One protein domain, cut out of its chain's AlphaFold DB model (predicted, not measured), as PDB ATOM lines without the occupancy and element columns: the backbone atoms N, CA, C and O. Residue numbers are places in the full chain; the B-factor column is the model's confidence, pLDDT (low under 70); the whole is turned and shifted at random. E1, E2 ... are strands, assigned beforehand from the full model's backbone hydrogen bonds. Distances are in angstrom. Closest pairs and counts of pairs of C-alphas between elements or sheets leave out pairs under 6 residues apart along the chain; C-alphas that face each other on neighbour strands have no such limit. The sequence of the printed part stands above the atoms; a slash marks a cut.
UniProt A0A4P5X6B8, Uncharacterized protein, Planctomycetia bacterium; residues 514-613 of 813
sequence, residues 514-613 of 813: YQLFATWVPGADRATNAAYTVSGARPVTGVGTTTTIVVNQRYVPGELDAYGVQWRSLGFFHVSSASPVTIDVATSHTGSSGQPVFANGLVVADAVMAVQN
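AT A GLANCE: This is residues 514 to 613 of the 813 residues of an uncharacterized protein of Planctomycetia bacterium (UniProt A0A4P5X6B8). Two small antiparallel sheets lie partly face to face as a loose sandwich: a strongly twisted one of E1, E3, E5, E6 and E10, built round the long bent strand E6, and a three-stranded one of E4, E2 and E7. At one side E5 and the first part of E6 form a hairpin, and at the opposite side the small hairpin E8 and E9 makes a third sheet. The printed part has 100 residues, with no named helix and ten named strands, E1 to E10 in order along the chain; the class is all strand, though under half of the residues, 49 of 100, are in named elements. The first sheet is branched, with no single order across it, and the second runs E4, E2, E7. The whole is compact, with a radius of gyration of the C-alphas of 13.5 A, and flat, spanning 39 by 39 by 20 A.

IN THESE COORDINATES: Find C-alpha 514 at (357.918, 470.160, 870.563); from there E1 runs over residues 514 to 518, 13.0 A from first to last C-alpha. After eleven residues comes E2, residues 530 to 535, 16.3 A long, and then E3, residues 537 to 539. Next look for E4, residues 546 to 551, 16.4 A long, and for E5, residues 560 to 562. E6, residues 565 to 575, is the longest strand by residues; it starts at C-alpha 565 at (370.318, 470.408, 884.892), spans 24.6 A and bends by 68 degrees at residue 572. E7 follows at residues 582 to 586, 12.3 A long, then E8 at residues 588 to 590 and E9 at residues 596 to 598. E10, residues 608 to 611, is 9.9 A long and ends at C-alpha 611 at (362.780, 471.455, 872.808).

HOW THE PARTS SIT: Begin with E1, which has E6 on one side and E10 on the other. E1 and E6 are antiparallel at 143 degrees; look at N 514 and O 573, 2.8 A apart and within hydrogen-bond range. E1 and E10 are antiparallel at 155 degrees, with N 517 and O 609 within range at 2.8 A. Pairing along E6 is staggered: residues 565 to 567 pair with E5, 568 to 573 with E1 and 573 to 575 with E3. For E5 and E6, a hairpin, check N 567 and O 560, 2.8 A apart; for the antiparallel E3 and E6, N 574 and O 538, 2.8 A apart. In the other sheet E2 is the inner strand: it is antiparallel to E4 at 159 degrees, with N 532 and O 549 at 2.8 A, and to E7 at 156 degrees, with N 533 and O 584 at 2.8 A. The parts of the two sheets that face each other are 9.9 A centre to centre, their best planes 17 degrees apart, and their strands stand at 32 degrees. Between them, the closest C-alphas of E4 and E6 are those of Ile 549 and Leu 570, 6.4 A apart. In the hairpin of E8 and E9, antiparallel at 149 degrees, N 597 and O 589 are 2.8 A apart. E5 and E9 are apart.

THE WHOLE: The two C-alphas farthest apart are those of Ala 524 and Ala 578, at 40.2 A, while those of Tyr 514 and Asn 613 are 7.7 A apart. The printed part has no cut, and the link from E1 to E2 is long. The mean pLDDT of the printed part is 71.0, and 42 residues are under 70, among them residues 536 to 546, 570 to 581 and 609 to 613.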
ATOM      1  N   TYR A 514     357.050 469.904 869.425       58.28
ATOM      2  CA  TYR A 514     357.918 470.160 870.563       58.28
ATOM      3  C   TYR A 514     357.923 468.937 871.457       58.28
ATOM      4  O   TYR A 514     356.876 468.355 871.745       58.28
ATOM      5  N   GLN A 515     359.093 468.571 871.956       71.94
ATOM      6  CA  GLN A 515     359.150 467.760 873.153       71.94
ATOM      7  C   GLN A 515     359.196 468.685 874.361       71.94
ATOM      8  O   GLN A 515     360.037 469.580 874.451       71.94
ATOM      9  N   LEU A 516     358.276 468.471 875.290       68.94
ATOM     10  CA  LEU A 516     358.210 469.257 876.515       68.94
ATOM     11  C   LEU A 516     358.925 468.506 877.633       68.94
ATOM     12  O   LEU A 516     358.811 467.282 877.743       68.94
ATOM     13  N   PHE A 517     359.653 469.243 878.459       73.50
ATOM     14  CA  PHE A 517     360.399 468.735 879.598       73.50
ATOM     15  C   PHE A 517     360.046 469.494 880.872       73.50
ATOM     16  O   PHE A 517     359.708 470.676 880.833       73.50
ATOM     17  N   ALA A 518     360.198 468.818 882.005       76.38
ATOM     18  CA  ALA A 518     360.156 469.401 883.335       76.38
ATOM     19  C   ALA A 518     361.339 468.900 884.169       76.38
ATOM     20  O   ALA A 518     361.836 467.794 883.958       76.38
ATOM     21  N   THR A 519     361.775 469.705 885.130       82.69
ATOM     22  CA  THR A 519     362.763 469.314 886.141       82.69
ATOM     23  C   THR A 519     362.226 469.563 887.552       82.69
ATOM     24  O   THR A 519     361.203 470.232 887.730       82.69
ATOM     25  N   TRP A 520     362.862 468.950 888.551       82.31
ATOM     26  CA  TRP A 520     362.522 469.069 889.969       82.31
ATOM     27  C   TRP A 520     363.683 468.604 890.853       82.31
ATOM     28  O   TRP A 520     364.544 467.826 890.439       82.31
ATOM     29  N   VAL A 521     363.649 469.010 892.126       84.56
ATOM     30  CA  VAL A 521     364.569 468.506 893.154       84.56
ATOM     31  C   VAL A 521     364.038 467.185 893.738       84.56
ATOM     32  O   VAL A 521     362.960 467.185 894.351       84.56
ATOM     33  N   PRO A 522     364.770 466.062 893.598       80.12
ATOM     34  CA  PRO A 522     364.339 464.758 894.098       80.12
ATOM     35  C   PRO A 522     364.354 464.679 895.632       80.12
ATOM     36  O   PRO A 522     365.046 465.440 896.309       80.12
ATOM     37  N   GLY A 523     363.594 463.740 896.198       71.19
ATOM     38  CA  GLY A 523     363.515 463.528 897.647       71.19
ATOM     39  C   GLY A 523     362.591 462.373 898.033       71.19
ATOM     40  O   GLY A 523     361.616 462.086 897.344       71.19
ATOM     41  N   ALA A 524     362.875 461.689 899.142       77.00
ATOM     42  CA  ALA A 524     362.083 460.532 899.586       77.00
ATOM     43  C   ALA A 524     360.629 460.889 899.978       77.00
ATOM     44  O   ALA A 524     359.745 460.034 899.946       77.00
ATOM     45  N   ASP A 525     360.387 462.155 900.314       84.06
ATOM     46  CA  ASP A 525     359.108 462.782 900.668       84.06
ATOM     47  C   ASP A 525     358.294 463.264 899.449       84.06
ATOM     48  O   ASP A 525     357.167 463.748 899.600       84.06
ATOM     49  N   ARG A 526     358.843 463.137 898.233       78.88
ATOM     50  CA  ARG A 526     358.190 463.569 896.991       78.88
ATOM     51  C   ARG A 526     357.084 462.609 896.556       78.88
ATOM     52  O   ARG A 526     357.130 461.401 896.828       78.88
ATOM     53  N   ALA A 527     356.097 463.158 895.852       77.88
ATOM     54  CA  ALA A 527     355.007 462.389 895.267       77.88
ATOM     55  C   ALA A 527     355.525 461.424 894.189       77.88
ATOM     56  O   ALA A 527     356.306 461.799 893.312       77.88
ATOM     57  N   THR A 528     355.049 460.178 894.217       76.31
ATOM     58  CA  THR A 528     355.335 459.195 893.160       76.31
ATOM     59  C   THR A 528     354.381 459.316 891.969       76.31
ATOM     60  O   THR A 528     354.545 458.596 890.990       76.31
ATOM     61  N   ASN A 529     353.371 460.184 892.073       77.19
ATOM     62  CA  ASN A 529     352.302 460.396 891.099       77.19
ATOM     63  C   ASN A 529     352.011 461.896 890.866       77.19
ATOM     64  O   ASN A 529     350.850 462.279 890.717       77.19
ATOM     65  N   ALA A 530     353.038 462.752 890.870       77.50
ATOM     66  CA  ALA A 530     352.873 464.181 890.594       77.50
ATOM     67  C   ALA A 530     352.324 464.385 889.173       77.50
ATOM     68  O   ALA A 530     352.874 463.831 888.221       77.50
ATOM     69  N   ALA A 531     351.246 465.156 889.029       81.00
ATOM     70  CA  ALA A 531     350.553 465.322 887.757       81.00
ATOM     71  C   ALA A 531     350.980 466.612 887.047       81.00
ATOM     72  O   ALA A 531     350.864 467.698 887.613       81.00
ATOM     73  N   TYR A 532     351.416 466.471 885.796       77.81
ATOM     74  CA  TYR A 532     351.731 467.550 884.865       77.81
ATOM     75  C   TYR A 532     350.694 467.549 883.746       77.81
ATOM     76  O   TYR A 532     350.620 466.596 882.972       77.81
ATOM     77  N   THR A 533     349.880 468.595 883.662       81.12
ATOM     78  CA  THR A 533     348.849 468.744 882.635       81.12
ATOM     79  C   THR A 533     349.308 469.745 881.591       81.12
ATOM     80  O   THR A 533     349.425 470.934 881.866       81.12
ATOM     81  N   VAL A 534     349.563 469.250 880.386       73.25
ATOM     82  CA  VAL A 534     349.858 470.071 879.213       73.25
ATOM     83  C   VAL A 534     348.534 470.460 878.569       73.25
ATOM     84  O   VAL A 534     347.745 469.580 878.227       73.25
ATOM     85  N   SER A 535     348.285 471.755 878.398       75.75
ATOM     86  CA  SER A 535     347.115 472.297 877.701       75.75
ATOM     87  C   SER A 535     347.535 473.269 876.597       75.75
ATOM     88  O   SER A 535     348.645 473.800 876.611       75.75
ATOM     89  N   GLY A 536     346.676 473.452 875.591       69.06
ATOM     90  CA  GLY A 536     346.996 474.277 874.417       69.06
ATOM     91  C   GLY A 536     347.897 473.578 873.390       69.06
ATOM     92  O   GLY A 536     348.275 474.190 872.398       69.06
ATOM     93  N   ALA A 537     348.203 472.290 873.588       69.00
ATOM     94  CA  ALA A 537     348.983 471.477 872.660       69.00
ATOM     95  C   ALA A 537     348.403 470.059 872.541       69.00
ATOM     96  O   ALA A 537     347.875 469.500 873.506       69.00
ATOM     97  N   ARG A 538     348.498 469.461 871.351       68.00
ATOM     98  CA  ARG A 538     347.993 468.107 871.081       68.00
ATOM     99  C   ARG A 538     349.136 467.089 871.160       68.00
ATOM    100  O   ARG A 538     350.116 467.273 870.447       68.00
ATOM    101  N   PRO A 539     349.024 465.988 871.925       57.09
ATOM    102  CA  PRO A 539     350.049 464.946 871.939       57.09
ATOM    103  C   PRO A 539     350.161 464.266 870.567       57.09
ATOM    104  O   PRO A 539     349.145 463.982 869.926       57.09
ATOM    105  N   VAL A 540     351.387 463.966 870.133       50.50
ATOM    106  CA  VAL A 540     351.671 463.364 868.811       50.50
ATOM    107  C   VAL A 540     350.943 462.029 868.617       50.50
ATOM    108  O   VAL A 540     350.396 461.762 867.550       50.50
ATOM    109  N   THR A 541     350.870 461.201 869.659       44.09
ATOM    110  CA  THR A 541     350.256 459.864 869.609       44.09
ATOM    111  C   THR A 541     348.809 459.822 870.119       44.09
ATOM    112  O   THR A 541     348.281 458.741 870.365       44.09
ATOM    113  N   GLY A 542     348.137 460.974 870.272       47.53
ATOM    114  CA  GLY A 542     346.805 461.053 870.883       47.53
ATOM    115  C   GLY A 542     345.794 461.967 870.179       47.53
ATOM    116  O   GLY A 542     346.053 462.596 869.142       47.53
ATOM    117  N   VAL A 543     344.595 462.026 870.764       43.31
ATOM    118  CA  VAL A 543     343.459 462.858 870.329       43.31
ATOM    119  C   VAL A 543     343.053 463.764 871.494       43.31
ATOM    120  O   VAL A 543     342.863 463.275 872.602       43.31
ATOM    121  N   GLY A 544     342.936 465.075 871.256       57.62
ATOM    122  CA  GLY A 544     342.638 466.084 872.287       57.62
ATOM    123  C   GLY A 544     343.733 467.151 872.434       57.62
ATOM    124  O   GLY A 544     344.817 467.010 871.881       57.62
ATOM    125  N   THR A 545     343.436 468.240 873.148       61.94
ATOM    126  CA  THR A 545     344.332 469.405 873.356       61.94
ATOM    127  C   THR A 545     344.833 469.542 874.798       61.94
ATOM    128  O   THR A 545     345.448 470.551 875.146       61.94
ATOM    129  N   THR A 546     344.526 468.550 875.640       68.62
ATOM    130  CA  THR A 546     344.930 468.489 877.047       68.62
ATOM    131  C   THR A 546     345.414 467.080 877.362       68.62
ATOM    132  O   THR A 546     344.712 466.115 877.067       68.62
ATOM    133  N   THR A 547     346.606 466.949 877.942       70.88
ATOM    134  CA  THR A 547     347.208 465.658 878.319       70.88
ATOM    135  C   THR A 547     347.799 465.746 879.715       70.88
ATOM    136  O   THR A 547     348.585 466.649 879.984       70.88
ATOM    137  N   THR A 548     347.463 464.796 880.586       79.00
ATOM    138  CA  THR A 548     348.055 464.695 881.924       79.00
ATOM    139  C   THR A 548     349.065 463.555 881.970       79.00
ATOM    140  O   THR A 548     348.744 462.417 881.632       79.00
ATOM    141  N   ILE A 549     350.277 463.862 882.425       76.12
ATOM    142  CA  ILE A 549     351.375 462.923 882.633       76.12
ATOM    143  C   ILE A 549     351.659 462.856 884.126       76.12
ATOM    144  O   ILE A 549     351.846 463.881 884.778       76.12
ATOM    145  N   VAL A 550     351.707 461.643 884.671       78.31
ATOM    146  CA  VAL A 550     352.109 461.414 886.060       78.31
ATOM    147  C   VAL A 550     353.583 461.032 886.116       78.31
ATOM    148  O   VAL A 550     354.033 460.149 885.386       78.31
ATOM    149  N   VAL A 551     354.346 461.701 886.978       73.94
ATOM    150  CA  VAL A 551     355.781 461.453 887.162       73.94
ATOM    151  C   VAL A 551     356.104 461.154 888.622       73.94
ATOM    152  O   VAL A 551     355.434 461.621 889.546       73.94
ATOM    153  N   ASN A 552     357.160 460.369 888.830       78.06
ATOM    154  CA  ASN A 552     357.665 460.053 890.157       78.06
ATOM    155  C   ASN A 552     358.809 460.999 890.523       78.06
ATOM    156  O   ASN A 552     359.928 460.839 890.041       78.06
ATOM    157  N   GLN A 553     358.532 461.956 891.408       78.44
ATOM    158  CA  GLN A 553     359.491 462.994 891.779       78.44
ATOM    159  C   GLN A 553     360.514 462.549 892.834       78.44
ATOM    160  O   GLN A 553     361.371 463.337 893.227       78.44
ATOM    161  N   ARG A 554     360.467 461.297 893.315       64.81
ATOM    162  CA  ARG A 554     361.478 460.793 894.265       64.81
ATOM    163  C   ARG A 554     362.851 460.616 893.635       64.81
ATOM    164  O   ARG A 554     363.853 460.645 894.344       64.81
ATOM    165  N   TYR A 555     362.879 460.429 892.321       69.12
ATOM    166  CA  TYR A 555     364.088 460.189 891.550       69.12
ATOM    167  C   TYR A 555     364.484 461.432 890.766       69.12
ATOM    168  O   TYR A 555     363.651 462.295 890.480       69.12
ATOM    169  N   VAL A 556     365.775 461.526 890.452       68.56
ATOM    170  CA  VAL A 556     366.310 462.605 889.621       68.56
ATOM    171  C   VAL A 556     365.710 462.490 888.208       68.56
ATOM    172  O   VAL A 556     365.586 461.360 887.722       68.56
ATOM    173  N   PRO A 557     365.308 463.595 887.547       70.31
ATOM    174  CA  PRO A 557     364.938 463.563 886.126       70.31
ATOM    175  C   PRO A 557     366.088 462.973 885.285       70.31
ATOM    176  O   PRO A 557     367.241 463.172 885.652       70.31
ATOM    177  N   GLY A 558     365.835 462.223 884.204       54.22
ATOM    178  CA  GLY A 558     366.859 461.310 883.656       54.22
ATOM    179  C   GLY A 558     367.027 461.269 882.136       54.22
ATOM    180  O   GLY A 558     367.798 460.454 881.638       54.22
ATOM    181  N   GLU A 559     366.308 462.091 881.375       53.38
ATOM    182  CA  GLU A 559     366.180 461.952 879.918       53.38
ATOM    183  C   GLU A 559     367.139 462.858 879.147       53.38
ATOM    184  O   GLU A 559     367.542 462.524 878.034       53.38
ATOM    185  N   LEU A 560     367.489 464.005 879.728       52.59
ATOM    186  CA  LEU A 560     368.336 465.015 879.107       52.59
ATOM    187  C   LEU A 560     369.116 465.766 880.190       52.59
ATOM    188  O   LEU A 560     368.520 466.266 881.138       52.59
ATOM    189  N   ASP A 561     370.434 465.860 880.038       62.69
ATOM    190  CA  ASP A 561     371.252 466.841 880.757       62.69
ATOM    191  C   ASP A 561     371.453 468.035 879.825       62.69
ATOM    192  O   ASP A 561     372.061 467.906 878.759       62.69
ATOM    193  N   ALA A 562     370.884 469.177 880.194       59.84
ATOM    194  CA  ALA A 562     371.034 470.418 879.454       59.84
ATOM    195  C   ALA A 562     371.299 471.548 880.442       59.84
ATOM    196  O   ALA A 562     370.561 471.729 881.411       59.84
ATOM    197  N   TYR A 563     372.364 472.308 880.178       73.25
ATOM    198  CA  TYR A 563     372.820 473.410 881.027       73.25
ATOM    199  C   TYR A 563     373.180 472.983 882.466       73.25
ATOM    200  O   TYR A 563     373.072 473.784 883.392       73.25
ATOM    201  N   GLY A 564     373.624 471.731 882.661       69.94
ATOM    202  CA  GLY A 564     373.980 471.180 883.975       69.94
ATOM    203  C   GLY A 564     372.772 470.836 884.851       69.94
ATOM    204  O   GLY A 564     372.916 470.676 886.064       69.94
ATOM    205  N   VAL A 565     371.586 470.753 884.247       70.81
ATOM    206  CA  VAL A 565     370.318 470.408 884.892       70.81
ATOM    207  C   VAL A 565     369.775 469.154 884.220       70.81
ATOM    208  O   VAL A 565     369.783 469.049 882.994       70.81
ATOM    209  N   GLN A 566     369.287 468.202 885.017       70.44
ATOM    210  CA  GLN A 566     368.660 466.994 884.485       70.44
ATOM    211  C   GLN A 566     367.161 467.219 884.255       70.44
ATOM    212  O   GLN A 566     366.477 467.801 885.098       70.44
ATOM    213  N   TRP A 567     366.638 466.738 883.129       71.62
ATOM    214  CA  TRP A 567     365.281 467.003 882.648       71.62
ATOM    215  C   TRP A 567     364.504 465.719 882.355       71.62
ATOM    216  O   TRP A 567     365.069 464.762 881.826       71.62
ATOM    217  N   ARG A 568     363.188 465.735 882.624       74.44
ATOM    218  CA  ARG A 568     362.230 464.675 882.280       74.44
ATOM    219  C   ARG A 568     361.293 465.087 881.178       74.44
ATOM    220  O   ARG A 568     360.590 466.082 881.305       74.44
ATOM    221  N   SER A 569     361.219 464.266 880.135       73.56
ATOM    222  CA  SER A 569     360.235 464.469 879.079       73.56
ATOM    223  C   SER A 569     358.810 464.188 879.561       73.56
ATOM    224  O   SER A 569     358.533 463.150 880.164       73.56
ATOM    225  N   LEU A 570     357.907 465.101 879.212       67.44
ATOM    226  CA  LEU A 570     356.456 464.998 879.343       67.44
ATOM    227  C   LEU A 570     355.785 464.477 878.057       67.44
ATOM    228  O   LEU A 570     354.567 464.349 878.008       67.44
ATOM    229  N   GLY A 571     356.564 464.171 877.016       63.12
ATOM    230  CA  GLY A 571     356.080 463.701 875.719       63.12
ATOM    231  C   GLY A 571     356.250 464.717 874.591       63.12
ATOM    232  O   GLY A 571     356.810 465.801 874.769       63.12
ATOM    233  N   PHE A 572     355.776 464.322 873.411       61.28
ATOM    234  CA  PHE A 572     355.831 465.115 872.188       61.28
ATOM    235  C   PHE A 572     354.464 465.709 871.877       61.28
ATOM    236  O   PHE A 572     353.450 465.007 871.937       61.28
ATOM    237  N   PHE A 573     354.450 466.981 871.495       62.59
ATOM    238  CA  PHE A 573     353.238 467.753 871.287       62.59
ATOM    239  C   PHE A 573     353.313 468.585 870.013       62.59
ATOM    240  O   PHE A 573     354.296 469.276 869.766       62.59
ATOM    241  N   HIS A 574     352.232 468.564 869.241       61.75
ATOM    242  CA  HIS A 574     351.961 469.548 868.207       61.75
ATOM    243  C   HIS A 574     351.393 470.805 868.860       61.75
ATOM    244  O   HIS A 574     350.348 470.755 869.521       61.75
ATOM    245  N   VAL A 575     352.072 471.925 868.657       62.56
ATOM    246  CA  VAL A 575     351.644 473.238 869.143       62.56
ATOM    247  C   VAL A 575     351.032 474.000 867.973       62.56
ATOM    248  O   VAL A 575     351.658 474.080 866.920       62.56
ATOM    249  N   SER A 576     349.811 474.519 868.133       54.41
ATOM    250  CA  SER A 576     349.195 475.407 867.140       54.41
ATOM    251  C   SER A 576     349.417 476.873 867.523       54.41
ATOM    252  O   SER A 576     349.400 477.216 868.703       54.41
ATOM    253  N   SER A 577     349.596 477.765 866.545       49.84
ATOM    254  CA  SER A 577     349.919 479.195 866.767       49.84
ATOM    255  C   SER A 577     348.834 480.011 867.470       49.84
ATOM    256  O   SER A 577     349.046 481.185 867.769       49.84
ATOM    257  N   ALA A 578     347.666 479.429 867.744       50.12
ATOM    258  CA  ALA A 578     346.503 480.171 868.214       50.12
ATOM    259  C   ALA A 578     346.372 480.254 869.749       50.12
ATOM    260  O   ALA A 578     345.481 480.956 870.231       50.12
ATOM    261  N   SER A 579     347.182 479.548 870.551       52.62
ATOM    262  CA  SER A 579     347.075 479.582 872.024       52.62
ATOM    263  C   SER A 579     348.402 479.287 872.738       52.62
ATOM    264  O   SER A 579     349.193 478.494 872.231       52.62
ATOM    265  N   PRO A 580     348.662 479.889 873.919       61.88
ATOM    266  CA  PRO A 580     349.837 479.553 874.717       61.88
ATOM    267  C   PRO A 580     349.764 478.100 875.200       61.88
ATOM    268  O   PRO A 580     348.702 477.622 875.603       61.88
ATOM    269  N   VAL A 581     350.906 477.411 875.177       67.19
ATOM    270  CA  VAL A 581     351.053 476.090 875.796       67.19
ATOM    271  C   VAL A 581     351.282 476.280 877.285       67.19
ATOM    272  O   VAL A 581     352.240 476.946 877.683       67.19
ATOM    273  N   THR A 582     350.436 475.664 878.102       77.19
ATOM    274  CA  THR A 582     350.544 475.729 879.561       77.19
ATOM    275  C   THR A 582     350.883 474.352 880.108       77.19
ATOM    276  O   THR A 582     350.290 473.356 879.693       77.19
ATOM    277  N   ILE A 583     351.832 474.295 881.043       78.75
ATOM    278  CA  ILE A 583     352.178 473.087 881.795       78.75
ATOM    279  C   ILE A 583     351.804 473.335 883.253       78.75
ATOM    280  O   ILE A 583     352.526 474.015 883.980       78.75
ATOM    281  N   ASP A 584     350.679 472.768 883.671       80.88
ATOM    282  CA  ASP A 584     350.188 472.880 885.039       80.88
ATOM    283  C   ASP A 584     350.666 471.690 885.865       80.88
ATOM    284  O   ASP A 584     350.322 470.541 885.588       80.88
ATOM    285  N   VAL A 585     351.437 471.964 886.913       84.50
ATOM    286  CA  VAL A 585     351.807 470.970 887.923       84.50
ATOM    287  C   VAL A 585     350.880 471.109 889.123       84.50
ATOM    288  O   VAL A 585     350.785 472.173 889.734       84.50
ATOM    289  N   ALA A 586     350.164 470.037 889.450       79.69
ATOM    290  CA  ALA A 586     349.097 470.080 890.443       79.69
ATOM    291  C   ALA A 586     349.188 468.936 891.457       79.69
ATOM    292  O   ALA A 586     349.666 467.836 891.175       79.69
ATOM    293  N   THR A 587     348.655 469.186 892.655       82.62
ATOM    294  CA  THR A 587     348.499 468.185 893.725       82.62
ATOM    295  C   THR A 587     347.316 467.245 893.496       82.62
ATOM    296  O   THR A 587     347.096 466.332 894.292       82.62
ATOM    297  N   SER A 588     346.555 467.440 892.416       82.44
ATOM    298  CA  SER A 588     345.486 466.538 891.998       82.44
ATOM    299  C   SER A 588     345.253 466.581 890.487       82.44
ATOM    300  O   SER A 588     345.536 467.592 889.848       82.44
ATOM    301  N   HIS A 589     344.730 465.491 889.928       77.81
ATOM    302  CA  HIS A 589     344.252 465.412 888.544       77.81
ATOM    303  C   HIS A 589     342.972 464.575 888.452       77.81
ATOM    304  O   HIS A 589     342.599 463.888 889.402       77.81
ATOM    305  N   THR A 590     342.295 464.611 887.306       77.06
ATOM    306  CA  THR A 590     341.084 463.817 887.062       77.06
ATOM    307  C   THR A 590     341.454 462.396 886.635       77.06
ATOM    308  O   THR A 590     342.106 462.205 885.612       77.06
ATOM    309  N   GLY A 591     341.035 461.393 887.406       68.25
ATOM    310  CA  GLY A 591     341.214 459.979 887.076       68.25
ATOM    311  C   GLY A 591     340.294 459.505 885.945       68.25
ATOM    312  O   GLY A 591     339.357 460.194 885.547       68.25
ATOM    313  N   SER A 592     340.518 458.282 885.461       61.72
ATOM    314  CA  SER A 592     339.787 457.675 884.332       61.72
ATOM    315  C   SER A 592     338.264 457.574 884.525       61.72
ATOM    316  O   SER A 592     337.527 457.495 883.546       61.72
ATOM    317  N   SER A 593     337.780 457.614 885.769       69.56
ATOM    318  CA  SER A 593     336.357 457.620 886.136       69.56
ATOM    319  C   SER A 593     335.803 459.010 886.495       69.56
ATOM    320  O   SER A 593     334.706 459.114 887.047       69.56
ATOM    321  N   GLY A 594     336.558 460.083 886.239       72.94
ATOM    322  CA  GLY A 594     336.155 461.461 886.544       72.94
ATOM    323  C   GLY A 594     336.346 461.891 888.006       72.94
ATOM    324  O   GLY A 594     335.935 462.987 888.368       72.94
ATOM    325  N   GLN A 595     336.946 461.050 888.854       82.75
ATOM    326  CA  GLN A 595     337.207 461.360 890.268       82.75
ATOM    327  C   GLN A 595     338.559 462.067 890.461       82.75
ATOM    328  O   GLN A 595     339.494 461.778 889.711       82.75
ATOM    329  N   PRO A 596     338.713 462.950 891.466       81.06
ATOM    330  CA  PRO A 596     340.001 463.563 891.773       81.06
ATOM    331  C   PRO A 596     340.981 462.531 892.348       81.06
ATOM    332  O   PRO A 596     340.686 461.839 893.323       81.06
ATOM    333  N   VAL A 597     342.170 462.448 891.754       84.44
ATOM    334  CA  VAL A 597     343.304 461.644 892.216       84.44
ATOM    335  C   VAL A 597     344.345 462.588 892.803       84.44
ATOM    336  O   VAL A 597     344.908 463.413 892.085       84.44
ATOM    337  N   PHE A 598     344.597 462.469 894.106       86.62
ATOM    338  CA  PHE A 598     345.539 463.323 894.832       86.62
ATOM    339  C   PHE A 598     346.969 462.768 894.807       86.62
ATOM    340  O   PHE A 598     347.193 461.553 894.765       86.62
ATOM    341  N   ALA A 599     347.947 463.669 894.851       87.19
ATOM    342  CA  ALA A 599     349.353 463.320 894.989       87.19
ATOM    343  C   ALA A 599     349.619 462.650 896.350       87.19
ATOM    344  O   ALA A 599     349.116 463.087 897.382       87.19
ATOM    345  N   ASN A 600     350.430 461.591 896.364       83.50
ATOM    346  CA  ASN A 600     350.736 460.798 897.562       83.50
ATOM    347  C   ASN A 600     351.980 461.285 898.337       83.50
ATOM    348  O   ASN A 600     352.573 460.529 899.108       83.50
ATOM    349  N   GLY A 601     352.392 462.531 898.111       85.38
ATOM    350  CA  GLY A 601     353.562 463.161 898.716       85.38
ATOM    351  C   GLY A 601     353.657 464.636 898.329       85.38
ATOM    352  O   GLY A 601     352.725 465.188 897.740       85.38
ATOM    353  N   LEU A 602     354.784 465.278 898.642       84.75
ATOM    354  CA  LEU A 602     355.017 466.671 898.256       84.75
ATOM    355  C   LEU A 602     355.233 466.778 896.741       84.75
ATOM    356  O   LEU A 602     356.079 466.078 896.183       84.75
ATOM    357  N   VAL A 603     354.476 467.666 896.096       86.19
ATOM    358  CA  VAL A 603     354.645 468.023 894.682       86.19
ATOM    359  C   VAL A 603     355.513 469.268 894.604       86.19
ATOM    360  O   VAL A 603     355.224 470.266 895.264       86.19
ATOM    361  N   VAL A 604     356.575 469.205 893.809       81.12
ATOM    362  CA  VAL A 604     357.521 470.309 893.626       81.12
ATOM    363  C   VAL A 604     357.565 470.699 892.155       81.12
ATOM    364  O   VAL A 604     357.500 469.846 891.275       81.12
ATOM    365  N   ALA A 605     357.669 471.995 891.894       79.56
ATOM    366  CA  ALA A 605     357.870 472.558 890.570       79.56
ATOM    367  C   ALA A 605     359.217 473.274 890.551       79.56
ATOM    368  O   ALA A 605     359.565 473.928 891.534       79.56
ATOM    369  N   ASP A 606     359.946 473.155 889.451       82.19
ATOM    370  CA  ASP A 606     361.149 473.947 889.219       82.19
ATOM    371  C   ASP A 606     361.031 474.638 887.857       82.19
ATOM    372  O   ASP A 606     360.272 475.598 887.723       82.19
ATOM    373  N   ALA A 607     361.674 474.102 886.820       82.19
ATOM    374  CA  ALA A 607     361.638 474.662 885.478       82.19
ATOM    375  C   ALA A 607     360.985 473.718 884.458       82.19
ATOM    376  O   ALA A 607     360.887 472.501 884.653       82.19
ATOM    377  N   VAL A 608     360.573 474.301 883.333       79.88
ATOM    378  CA  VAL A 608     360.124 473.593 882.130       79.88
ATOM    379  C   VAL A 608     360.965 474.021 880.937       79.88
ATOM    380  O   VAL A 608     361.463 475.146 880.889       79.88
ATOM    381  N   MET A 609     361.116 473.126 879.969       69.62
ATOM    382  CA  MET A 609     361.858 473.393 878.742       69.62
ATOM    383  C   MET A 609     361.092 472.824 877.552       69.62
ATOM    384  O   MET A 609     360.658 471.675 877.574       69.62
ATOM    385  N   ALA A 610     360.924 473.635 876.512       69.75
ATOM    386  CA  ALA A 610     360.389 473.194 875.233       69.75
ATOM    387  C   ALA A 610     361.555 473.012 874.264       69.75
ATOM    388  O   ALA A 610     362.281 473.962 873.981       69.75
ATOM    389  N   VAL A 611     361.738 471.788 873.777       58.47
ATOM    390  CA  VAL A 611     362.780 471.455 872.808       58.47
ATOM    391  C   VAL A 611     362.115 471.204 871.467       58.47
ATOM    392  O   VAL A 611     361.301 470.294 871.310       58.47
ATOM    393  N   GLN A 612     362.475 472.038 870.506       58.78
ATOM    394  CA  GLN A 612     362.252 471.794 869.091       58.78
ATOM    395  C   GLN A 612     363.525 471.157 868.530       58.78
ATOM    396  O   GLN A 612     364.600 471.462 869.044       58.78
ATOM    397  N   ASN A 613     363.425 470.341 867.477       49.41
ATOM    398  CA  ASN A 613     364.586 470.038 866.635       49.41
ATOM    399  C   ASN A 613     365.778 469.417 867.407       49.41
ATOM    400  O   ASN A 613     366.805 470.054 867.653       49.41
TER     401      ASN A 613